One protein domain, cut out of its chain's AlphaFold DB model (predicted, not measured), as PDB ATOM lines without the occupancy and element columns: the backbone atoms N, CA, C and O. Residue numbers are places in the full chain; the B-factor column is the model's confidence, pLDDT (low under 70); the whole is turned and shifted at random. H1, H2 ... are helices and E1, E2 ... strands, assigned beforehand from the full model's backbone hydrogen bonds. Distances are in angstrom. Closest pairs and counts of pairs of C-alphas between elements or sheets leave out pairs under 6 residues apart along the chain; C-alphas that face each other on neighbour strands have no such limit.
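This is residues 3 to 63 of the 82 residues of an uncharacterized protein of Chlamydia psittaci 10_743_SC13 (UniProt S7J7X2). With little regular structure, this is a small twisted sheet, E2 - E1 - E3, and a long loop, residues 20 to 49, that leaves one end, runs back past E2 and reaches short helix H1 beyond the other. The 61 printed residues, under half in named elements, run E1, E2, H1, E3: mixed class, antiparallel sheet. It is a loose rod, radius of gyration of the C-alphas 14.6 A, spanning 46 by 21 by 17 A.

E1, residues 3 to 8, and E2, residues 13 to 19, form a hairpin; N 6 and O 15, 2.8 A, are within hydrogen-bond range. H1, residues 50 to 54, is not on the sheet; 0 of 1 O i to N i+4 and 2 of 2 O i to N i+3 pairs are within range. E3, residues 57 to 62, is antiparallel to E1, with N 5 and O 60 at 2.9 A. E2, H1 and E3 make a split strand-helix-strand unit, E1 between its same-way strands, with a left-handed crossover.

E1, 15.7 A, begins at C-alpha 3 (8.283, -26.505, -30.526). E2 is 16.5 A, H1 7.0 A; E3, 15.8 A, ends at C-alpha 62 (11.727, -24.657, -34.156).

The printed part has no cut. The E2 to H1 link is long. Residues 21 to 29, 38 to 48 and 54 to 55 have pLDDT under 70.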
ATOM      1  N   THR A   3       8.487 -25.052 -30.637       85.50
ATOM      2  CA  THR A   3       8.283 -26.505 -30.526       85.50
ATOM      3  C   THR A   3       9.631 -27.198 -30.498       85.50
ATOM      4  O   THR A   3      10.473 -26.933 -31.357       85.50
ATOM      5  N   ILE A   4       9.840 -28.071 -29.514       86.06
ATOM      6  CA  ILE A   4      11.004 -28.953 -29.465       86.06
ATOM      7  C   ILE A   4      10.608 -30.281 -30.102       86.06
ATOM      8  O   ILE A   4       9.623 -30.897 -29.695       86.06
ATOM      9  N   PHE A   5      11.388 -30.703 -31.089       88.19
ATOM     10  CA  PHE A   5      11.279 -31.991 -31.756       88.19
ATOM     11  C   PHE A   5      12.390 -32.911 -31.272       88.19
ATOM     12  O   PHE A   5      13.539 -32.483 -31.174       88.19
ATOM     13  N   LEU A   6      12.038 -34.160 -30.997       88.00
ATOM     14  CA  LEU A   6      12.958 -35.278 -30.864       88.00
ATOM     15  C   LEU A   6      12.941 -36.028 -32.192       88.00
ATOM     16  O   LEU A   6      11.917 -36.608 -32.553       88.00
ATOM     17  N   GLU A   7      14.041 -35.966 -32.926       88.25
ATOM     18  CA  GLU A   7      14.119 -36.455 -34.304       88.25
ATOM     19  C   GLU A   7      15.483 -37.083 -34.600       88.25
ATOM     20  O   GLU A   7      16.459 -36.814 -33.894       88.25
ATOM     21  N   ASP A   8      15.551 -37.924 -35.628       84.50
ATOM     22  CA  ASP A   8      16.826 -38.379 -36.181       84.50
ATOM     23  C   ASP A   8      17.423 -37.333 -37.146       84.50
ATOM     24  O   ASP A   8      16.876 -36.244 -37.371       84.50
ATOM     25  N   LEU A   9      18.592 -37.638 -37.706       81.94
ATOM     26  CA  LEU A   9      19.225 -36.789 -38.717       81.94
ATOM     27  C   LEU A   9      18.615 -36.925 -40.126       81.94
ATOM     28  O   LEU A   9      18.993 -36.140 -40.994       81.94
ATOM     29  N   GLU A  10      17.675 -37.850 -40.343       82.75
ATOM     30  CA  GLU A  10      16.854 -37.966 -41.563       82.75
ATOM     31  C   GLU A  10      15.548 -37.153 -41.464       82.75
ATOM     32  O   GLU A  10      14.741 -37.149 -42.391       82.75
ATOM     33  N   GLU A  11      15.367 -36.411 -40.366       83.12
ATOM     34  CA  GLU A  11      14.175 -35.616 -40.049       83.12
ATOM     35  C   GLU A  11      12.926 -36.441 -39.686       83.12
ATOM     36  O   GLU A  11      11.817 -35.899 -39.645       83.12
ATOM     37  N   THR A  12      13.083 -37.721 -39.332       86.81
ATOM     38  CA  THR A  12      12.004 -38.506 -38.718       86.81
ATOM     39  C   THR A  12      11.703 -37.948 -37.332       86.81
ATOM     40  O   THR A  12      12.545 -37.985 -36.439       86.81
ATOM     41  N   ILE A  13      10.480 -37.460 -37.119       89.75
ATOM     42  CA  ILE A  13      10.040 -36.933 -35.822       89.75
ATOM     43  C   ILE A  13       9.466 -38.073 -34.980       89.75
ATOM     44  O   ILE A  13       8.439 -38.651 -35.331       89.75
ATOM     45  N   TYR A  14      10.078 -38.345 -33.829       87.62
ATOM     46  CA  TYR A  14       9.586 -39.339 -32.871       87.62
ATOM     47  C   TYR A  14       8.643 -38.748 -31.829       87.62
ATOM     48  O   TYR A  14       7.701 -39.399 -31.387       87.62
ATOM     49  N   SER A  15       8.907 -37.513 -31.406       88.94
ATOM     50  CA  SER A  15       8.082 -36.802 -30.432       88.94
ATOM     51  C   SER A  15       8.240 -35.300 -30.620       88.94
ATOM     52  O   SER A  15       9.296 -34.818 -31.029       88.94
ATOM     53  N   ALA A  16       7.203 -34.542 -30.282       88.62
ATOM     54  CA  ALA A  16       7.232 -33.090 -30.307       88.62
ATOM     55  C   ALA A  16       6.480 -32.526 -29.105       88.62
ATOM     56  O   ALA A  16       5.492 -33.104 -28.659       88.62
ATOM     57  N   SER A  17       6.936 -31.388 -28.592       85.44
ATOM     58  CA  SER A  17       6.250 -30.695 -27.508       85.44
ATOM     59  C   SER A  17       6.399 -29.187 -27.644       85.44
ATOM     60  O   SER A  17       7.468 -28.669 -27.986       85.44
ATOM     61  N   SER A  18       5.298 -28.483 -27.403       82.06
ATOM     62  CA  SER A  18       5.250 -27.029 -27.438       82.06
ATOM     63  C   SER A  18       5.749 -26.447 -26.123       82.06
ATOM     64  O   SER A  18       5.309 -26.822 -25.041       82.06
ATOM     65  N   VAL A  19       6.654 -25.482 -26.230       77.12
ATOM     66  CA  VAL A  19       7.208 -24.725 -25.113       77.12
ATOM     67  C   VAL A  19       6.681 -23.301 -25.191       77.12
ATOM     68  O   VAL A  19       6.897 -22.585 -26.174       77.12
ATOM     69  N   TYR A  20       5.994 -22.866 -24.142       72.88
ATOM     70  CA  TYR A  20       5.443 -21.520 -24.055       72.88
ATOM     71  C   TYR A  20       6.408 -20.606 -23.298       72.88
ATOM     72  O   TYR A  20       6.946 -20.954 -22.253       72.88
ATOM     73  N   SER A  21       6.649 -19.419 -23.853       62.97
ATOM     74  CA  SER A  21       7.420 -18.360 -23.198       62.97
ATOM     75  C   SER A  21       6.431 -17.466 -22.448       62.97
ATOM     76  O   SER A  21       5.924 -16.504 -23.022       62.97
ATOM     77  N   GLY A  22       6.092 -17.831 -21.214       55.16
ATOM     78  CA  GLY A  22       5.166 -17.091 -20.351       55.16
ATOM     79  C   GLY A  22       5.518 -17.331 -18.884       55.16
ATOM     80  O   GLY A  22       5.872 -18.445 -18.521       55.16
ATOM     81  N   GLY A  23       5.529 -16.265 -18.079       49.41
ATOM     82  CA  GLY A  23       6.234 -16.171 -16.795       49.41
ATOM     83  C   GLY A  23       5.909 -17.241 -15.747       49.41
ATOM     84  O   GLY A  23       4.817 -17.795 -15.722       49.41
ATOM     85  N   GLY A  24       6.884 -17.512 -14.869       48.97
ATOM     86  CA  GLY A  24       6.779 -18.387 -13.686       48.97
ATOM     87  C   GLY A  24       6.606 -19.888 -13.962       48.97
ATOM     88  O   GLY A  24       7.101 -20.703 -13.192       48.97
ATOM     89  N   TYR A  25       5.982 -20.235 -15.087       50.19
ATOM     90  CA  TYR A  25       5.571 -21.575 -15.503       50.19
ATOM     91  C   TYR A  25       6.204 -21.950 -16.849       50.19
ATOM     92  O   TYR A  25       5.546 -22.496 -17.733       50.19
ATOM     93  N   ALA A  26       7.496 -21.660 -17.036       56.19
ATOM     94  CA  ALA A  26       8.279 -22.330 -18.074       56.19
ATOM     95  C   ALA A  26       8.437 -23.801 -17.646       56.19
ATOM     96  O   ALA A  26       9.466 -24.217 -17.114       56.19
ATOM     97  N   GLU A  27       7.335 -24.541 -17.732       58.03
ATOM     98  CA  GLU A  27       7.196 -25.867 -17.170       58.03
ATOM     99  C   GLU A  27       8.061 -26.844 -17.951       58.03
ATOM    100  O   GLU A  27       8.223 -26.771 -19.171       58.03
ATOM    101  N   ARG A  28       8.665 -27.740 -17.178       63.75
ATOM    102  CA  ARG A  28       9.537 -28.813 -17.634       63.75
ATOM    103  C   ARG A  28       8.880 -29.516 -18.822       63.75
ATOM    104  O   ARG A  28       7.835 -30.139 -18.679       63.75
ATOM    105  N   CYS A  29       9.505 -29.422 -19.988       68.00
ATOM    106  CA  CYS A  29       9.074 -30.146 -21.171       68.00
ATOM    107  C   CYS A  29       9.727 -31.534 -21.160       68.00
ATOM    108  O   CYS A  29      10.953 -31.640 -21.131       68.00
ATOM    109  N   GLY A  30       8.910 -32.587 -21.139       73.38
ATOM    110  CA  GLY A  30       9.360 -33.970 -21.272       73.38
ATOM    111  C   GLY A  30       9.152 -34.473 -22.697       73.38
ATOM    112  O   GLY A  30       8.075 -34.299 -23.263       73.38
ATOM    113  N   LEU A  31      10.172 -35.111 -23.265       77.75
ATOM    114  CA  LEU A  31      10.096 -35.830 -24.536       77.75
ATOM    115  C   LEU A  31      10.581 -37.260 -24.301       77.75
ATOM    116  O   LEU A  31      11.577 -37.466 -23.608       77.75
ATOM    117  N   ALA A  32       9.880 -38.237 -24.872       79.81
ATOM    118  CA  ALA A  32      10.230 -39.647 -24.771       79.81
ATOM    119  C   ALA A  32      10.096 -40.317 -26.140       79.81
ATOM    120  O   ALA A  32       9.246 -39.943 -26.943       79.81
ATOM    121  N   THR A  33      10.944 -41.307 -26.398       77.50
ATOM    122  CA  THR A  33      10.871 -42.171 -27.579       77.50
ATOM    123  C   THR A  33      11.410 -43.555 -27.239       77.50
ATOM    124  O   THR A  33      12.147 -43.716 -26.263       77.50
ATOM    125  N   VAL A  34      11.055 -44.543 -28.055       76.81
ATOM    126  CA  VAL A  34      11.636 -45.884 -28.047       76.81
ATOM    127  C   VAL A  34      12.201 -46.137 -29.436       76.81
ATOM    128  O   VAL A  34      11.475 -46.063 -30.424       76.81
ATOM    129  N   ILE A  35      13.497 -46.424 -29.504       74.19
ATOM    130  CA  ILE A  35      14.201 -46.706 -30.756       74.19
ATOM    131  C   ILE A  35      14.818 -48.089 -30.638       74.19
ATOM    132  O   ILE A  35      15.500 -48.392 -29.657       74.19
ATOM    133  N   GLN A  36      14.584 -48.922 -31.646       75.88
ATOM    134  CA  GLN A  36      15.262 -50.202 -31.776       75.88
ATOM    135  C   GLN A  36      16.552 -50.006 -32.570       75.88
ATOM    136  O   GLN A  36      16.518 -49.636 -33.741       75.88
ATOM    137  N   LEU A  37      17.690 -50.289 -31.938       70.94
ATOM    138  CA  LEU A  37      18.986 -50.309 -32.607       70.94
ATOM    139  C   LEU A  37      19.265 -51.736 -33.079       70.94
ATOM    140  O   LEU A  37      19.550 -52.616 -32.273       70.94
ATOM    141  N   THR A  38      19.157 -51.978 -34.385       69.75
ATOM    142  CA  THR A  38      19.369 -53.312 -34.975       69.75
ATOM    143  C   THR A  38      20.838 -53.603 -35.274       69.75
ATOM    144  O   THR A  38      21.221 -54.765 -35.399       69.75
ATOM    145  N   LYS A  39      21.673 -52.562 -35.392       65.75
ATOM    146  CA  LYS A  39      23.115 -52.667 -35.644       65.75
ATOM    147  C   LYS A  39      23.883 -51.575 -34.905       65.75
ATOM    148  O   LYS A  39      23.480 -50.412 -34.900       65.75
ATOM    149  N   ASN A  40      25.032 -51.947 -34.342       65.50
ATOM    150  CA  ASN A  40      26.021 -50.974 -33.895       65.50
ATOM    151  C   ASN A  40      26.720 -50.366 -35.112       65.50
ATOM    152  O   ASN A  40      27.135 -51.089 -36.016       65.50
ATOM    153  N   ASN A  41      26.867 -49.043 -35.118       63.41
ATOM    154  CA  ASN A  41      27.722 -48.379 -36.094       63.41
ATOM    155  C   ASN A  41      29.174 -48.440 -35.611       63.41
ATOM    156  O   ASN A  41      29.469 -48.056 -34.481       63.41
ATOM    157  N   GLU A  42      30.074 -48.911 -36.472       60.22
ATOM    158  CA  GLU A  42      31.483 -49.151 -36.128       60.22
ATOM    159  C   GLU A  42      32.289 -47.858 -35.906       60.22
ATOM    160  O   GLU A  42      33.409 -47.913 -35.403       60.22
ATOM    161  N   ASN A  43      31.744 -46.683 -36.249       59.56
ATOM    162  CA  ASN A  43      32.464 -45.416 -36.131       59.56
ATOM    163  C   ASN A  43      31.557 -44.259 -35.685       59.56
ATOM    164  O   ASN A  43      30.936 -43.578 -36.499       59.56
ATOM    165  N   THR A  44      31.496 -44.023 -34.375       58.59
ATOM    166  CA  THR A  44      30.721 -42.930 -33.759       58.59
ATOM    167  C   THR A  44      31.508 -41.623 -33.615       58.59
ATOM    168  O   THR A  44      30.956 -40.628 -33.152       58.59
ATOM    169  N   SER A  45      32.792 -41.611 -33.984       60.44
ATOM    170  CA  SER A  45      33.705 -40.466 -33.815       60.44
ATOM    171  C   SER A  45      34.190 -39.837 -35.131       60.44
ATOM    172  O   SER A  45      34.932 -38.859 -35.092       60.44
ATOM    173  N   GLY A  46      33.797 -40.382 -36.288       63.94
ATOM    174  CA  GLY A  46      34.124 -39.858 -37.622       63.94
ATOM    175  C   GLY A  46      32.937 -39.200 -38.336       63.94
ATOM    176  O   GLY A  46      31.839 -39.106 -37.790       63.94
ATOM    177  N   THR A  47      33.142 -38.761 -39.584       69.94
ATOM    178  CA  THR A  47      32.042 -38.335 -40.466       69.94
ATOM    179  C   THR A  47      31.054 -39.488 -40.629       69.94
ATOM    180  O   THR A  47      31.409 -40.539 -41.161       69.94
ATOM    181  N   LEU A  48      29.821 -39.291 -40.165       69.25
ATOM    182  CA  LEU A  48      28.778 -40.310 -40.225       69.25
ATOM    183  C   LEU A  48      28.365 -40.563 -41.681       69.25
ATOM    184  O   LEU A  48      28.051 -39.626 -42.417       69.25
ATOM    185  N   ASN A  49      28.334 -41.834 -42.083       74.81
ATOM    186  CA  ASN A  49      27.625 -42.260 -43.291       74.81
ATOM    187  C   ASN A  49      26.096 -42.175 -43.063       74.81
ATOM    188  O   ASN A  49      25.647 -41.916 -41.946       74.81
ATOM    189  N   GLU A  50      25.282 -42.380 -44.105       73.56
ATOM    190  CA  GLU A  50      23.813 -42.287 -43.978       73.56
ATOM    191  C   GLU A  50      23.246 -43.254 -42.921       73.56
ATOM    192  O   GLU A  50      22.367 -42.888 -42.150       73.56
ATOM    193  N   GLU A  51      23.813 -44.455 -42.784       71.25
ATOM    194  CA  GLU A  51      23.391 -45.408 -41.747       71.25
ATOM    195  C   GLU A  51      23.769 -44.937 -40.329       71.25
ATOM    196  O   GLU A  51      23.033 -45.147 -39.368       71.25
ATOM    197  N   GLY A  52      24.904 -44.251 -40.189       70.62
ATOM    198  CA  GLY A  52      25.371 -43.586 -38.974       70.62
ATOM    199  C   GLY A  52      24.434 -42.487 -38.503       70.62
ATOM    200  O   GLY A  52      24.218 -42.330 -37.302       70.62
ATOM    201  N   LYS A  53      23.841 -41.751 -39.445       72.31
ATOM    202  CA  LYS A  53      22.914 -40.654 -39.155       72.31
ATOM    203  C   LYS A  53      21.619 -41.130 -38.493       72.31
ATOM    204  O   LYS A  53      21.131 -40.442 -37.600       72.31
ATOM    205  N   LYS A  54      21.124 -42.320 -38.848       68.50
ATOM    206  CA  LYS A  54      19.925 -42.936 -38.239       68.50
ATOM    207  C   LYS A  54      20.094 -43.264 -36.756       68.50
ATOM    208  O   LYS A  54      19.120 -43.321 -36.016       68.50
ATOM    209  N   ASN A  55      21.335 -43.445 -36.306       69.69
ATOM    210  CA  ASN A  55      21.641 -43.744 -34.907       69.69
ATOM    211  C   ASN A  55      21.808 -42.485 -34.043       69.69
ATOM    212  O   ASN A  55      22.043 -42.597 -32.838       69.69
ATOM    213  N   ILE A  56      21.717 -41.292 -34.635       75.94
ATOM    214  CA  ILE A  56      21.798 -40.032 -33.907       75.94
ATOM    215  C   ILE A  56      20.400 -39.504 -33.663       75.94
ATOM    216  O   ILE A  56      19.645 -39.238 -34.592       75.94
ATOM    217  N   ILE A  57      20.116 -39.259 -32.391       80.06
ATOM    218  CA  ILE A  57      18.912 -38.572 -31.958       80.06
ATOM    219  C   ILE A  57      19.279 -37.150 -31.573       80.06
ATOM    220  O   ILE A  57      20.182 -36.925 -30.764       80.06
ATOM    221  N   ARG A  58      18.572 -36.183 -32.156       81.81
ATOM    222  CA  ARG A  58      18.745 -34.761 -31.880       81.81
ATOM    223  C   ARG A  58      17.476 -34.146 -31.313       81.81
ATOM    224  O   ARG A  58      16.357 -34.568 -31.599       81.81
ATOM    225  N   LEU A  59      17.681 -33.083 -30.545       83.94
ATOM    226  CA  LEU A  59      16.623 -32.186 -30.113       83.94
ATOM    227  C   LEU A  59      16.726 -30.885 -30.891       83.94
ATOM    228  O   LEU A  59      17.739 -30.190 -30.813       83.94
ATOM    229  N   ARG A  60      15.675 -30.551 -31.636       85.31
ATOM    230  CA  ARG A  60      15.619 -29.322 -32.428       85.31
ATOM    231  C   ARG A  60      14.501 -28.423 -31.937       85.31
ATOM    232  O   ARG A  60      13.336 -28.806 -31.944       85.31
ATOM    233  N   LEU A  61      14.850 -27.192 -31.575       80.62
ATOM    234  CA  LEU A  61      13.878 -26.131 -31.350       80.62
ATOM    235  C   LEU A  61      13.529 -25.466 -32.684       80.62
ATOM    236  O   LEU A  61      14.409 -24.939 -33.367       80.62
ATOM    237  N   LYS A  62      12.244 -25.443 -33.034       85.69
ATOM    238  CA  LYS A  62      11.727 -24.657 -34.156       85.69
ATOM    239  C   LYS A  62      10.882 -23.503 -33.629       85.69
ATOM    240  O   LYS A  62       9.832 -23.717 -33.023       85.69
ATOM    241  N   GLY A  63      11.325 -22.285 -33.931       76.69
ATOM    242  CA  GLY A  63      10.657 -21.052 -33.521       76.69
ATOM    243  C   GLY A  63      10.891 -20.685 -32.052       76.69
ATOM    244  O   GLY A  63      11.166 -21.535 -31.209       76.69
TER     245      GLY A  63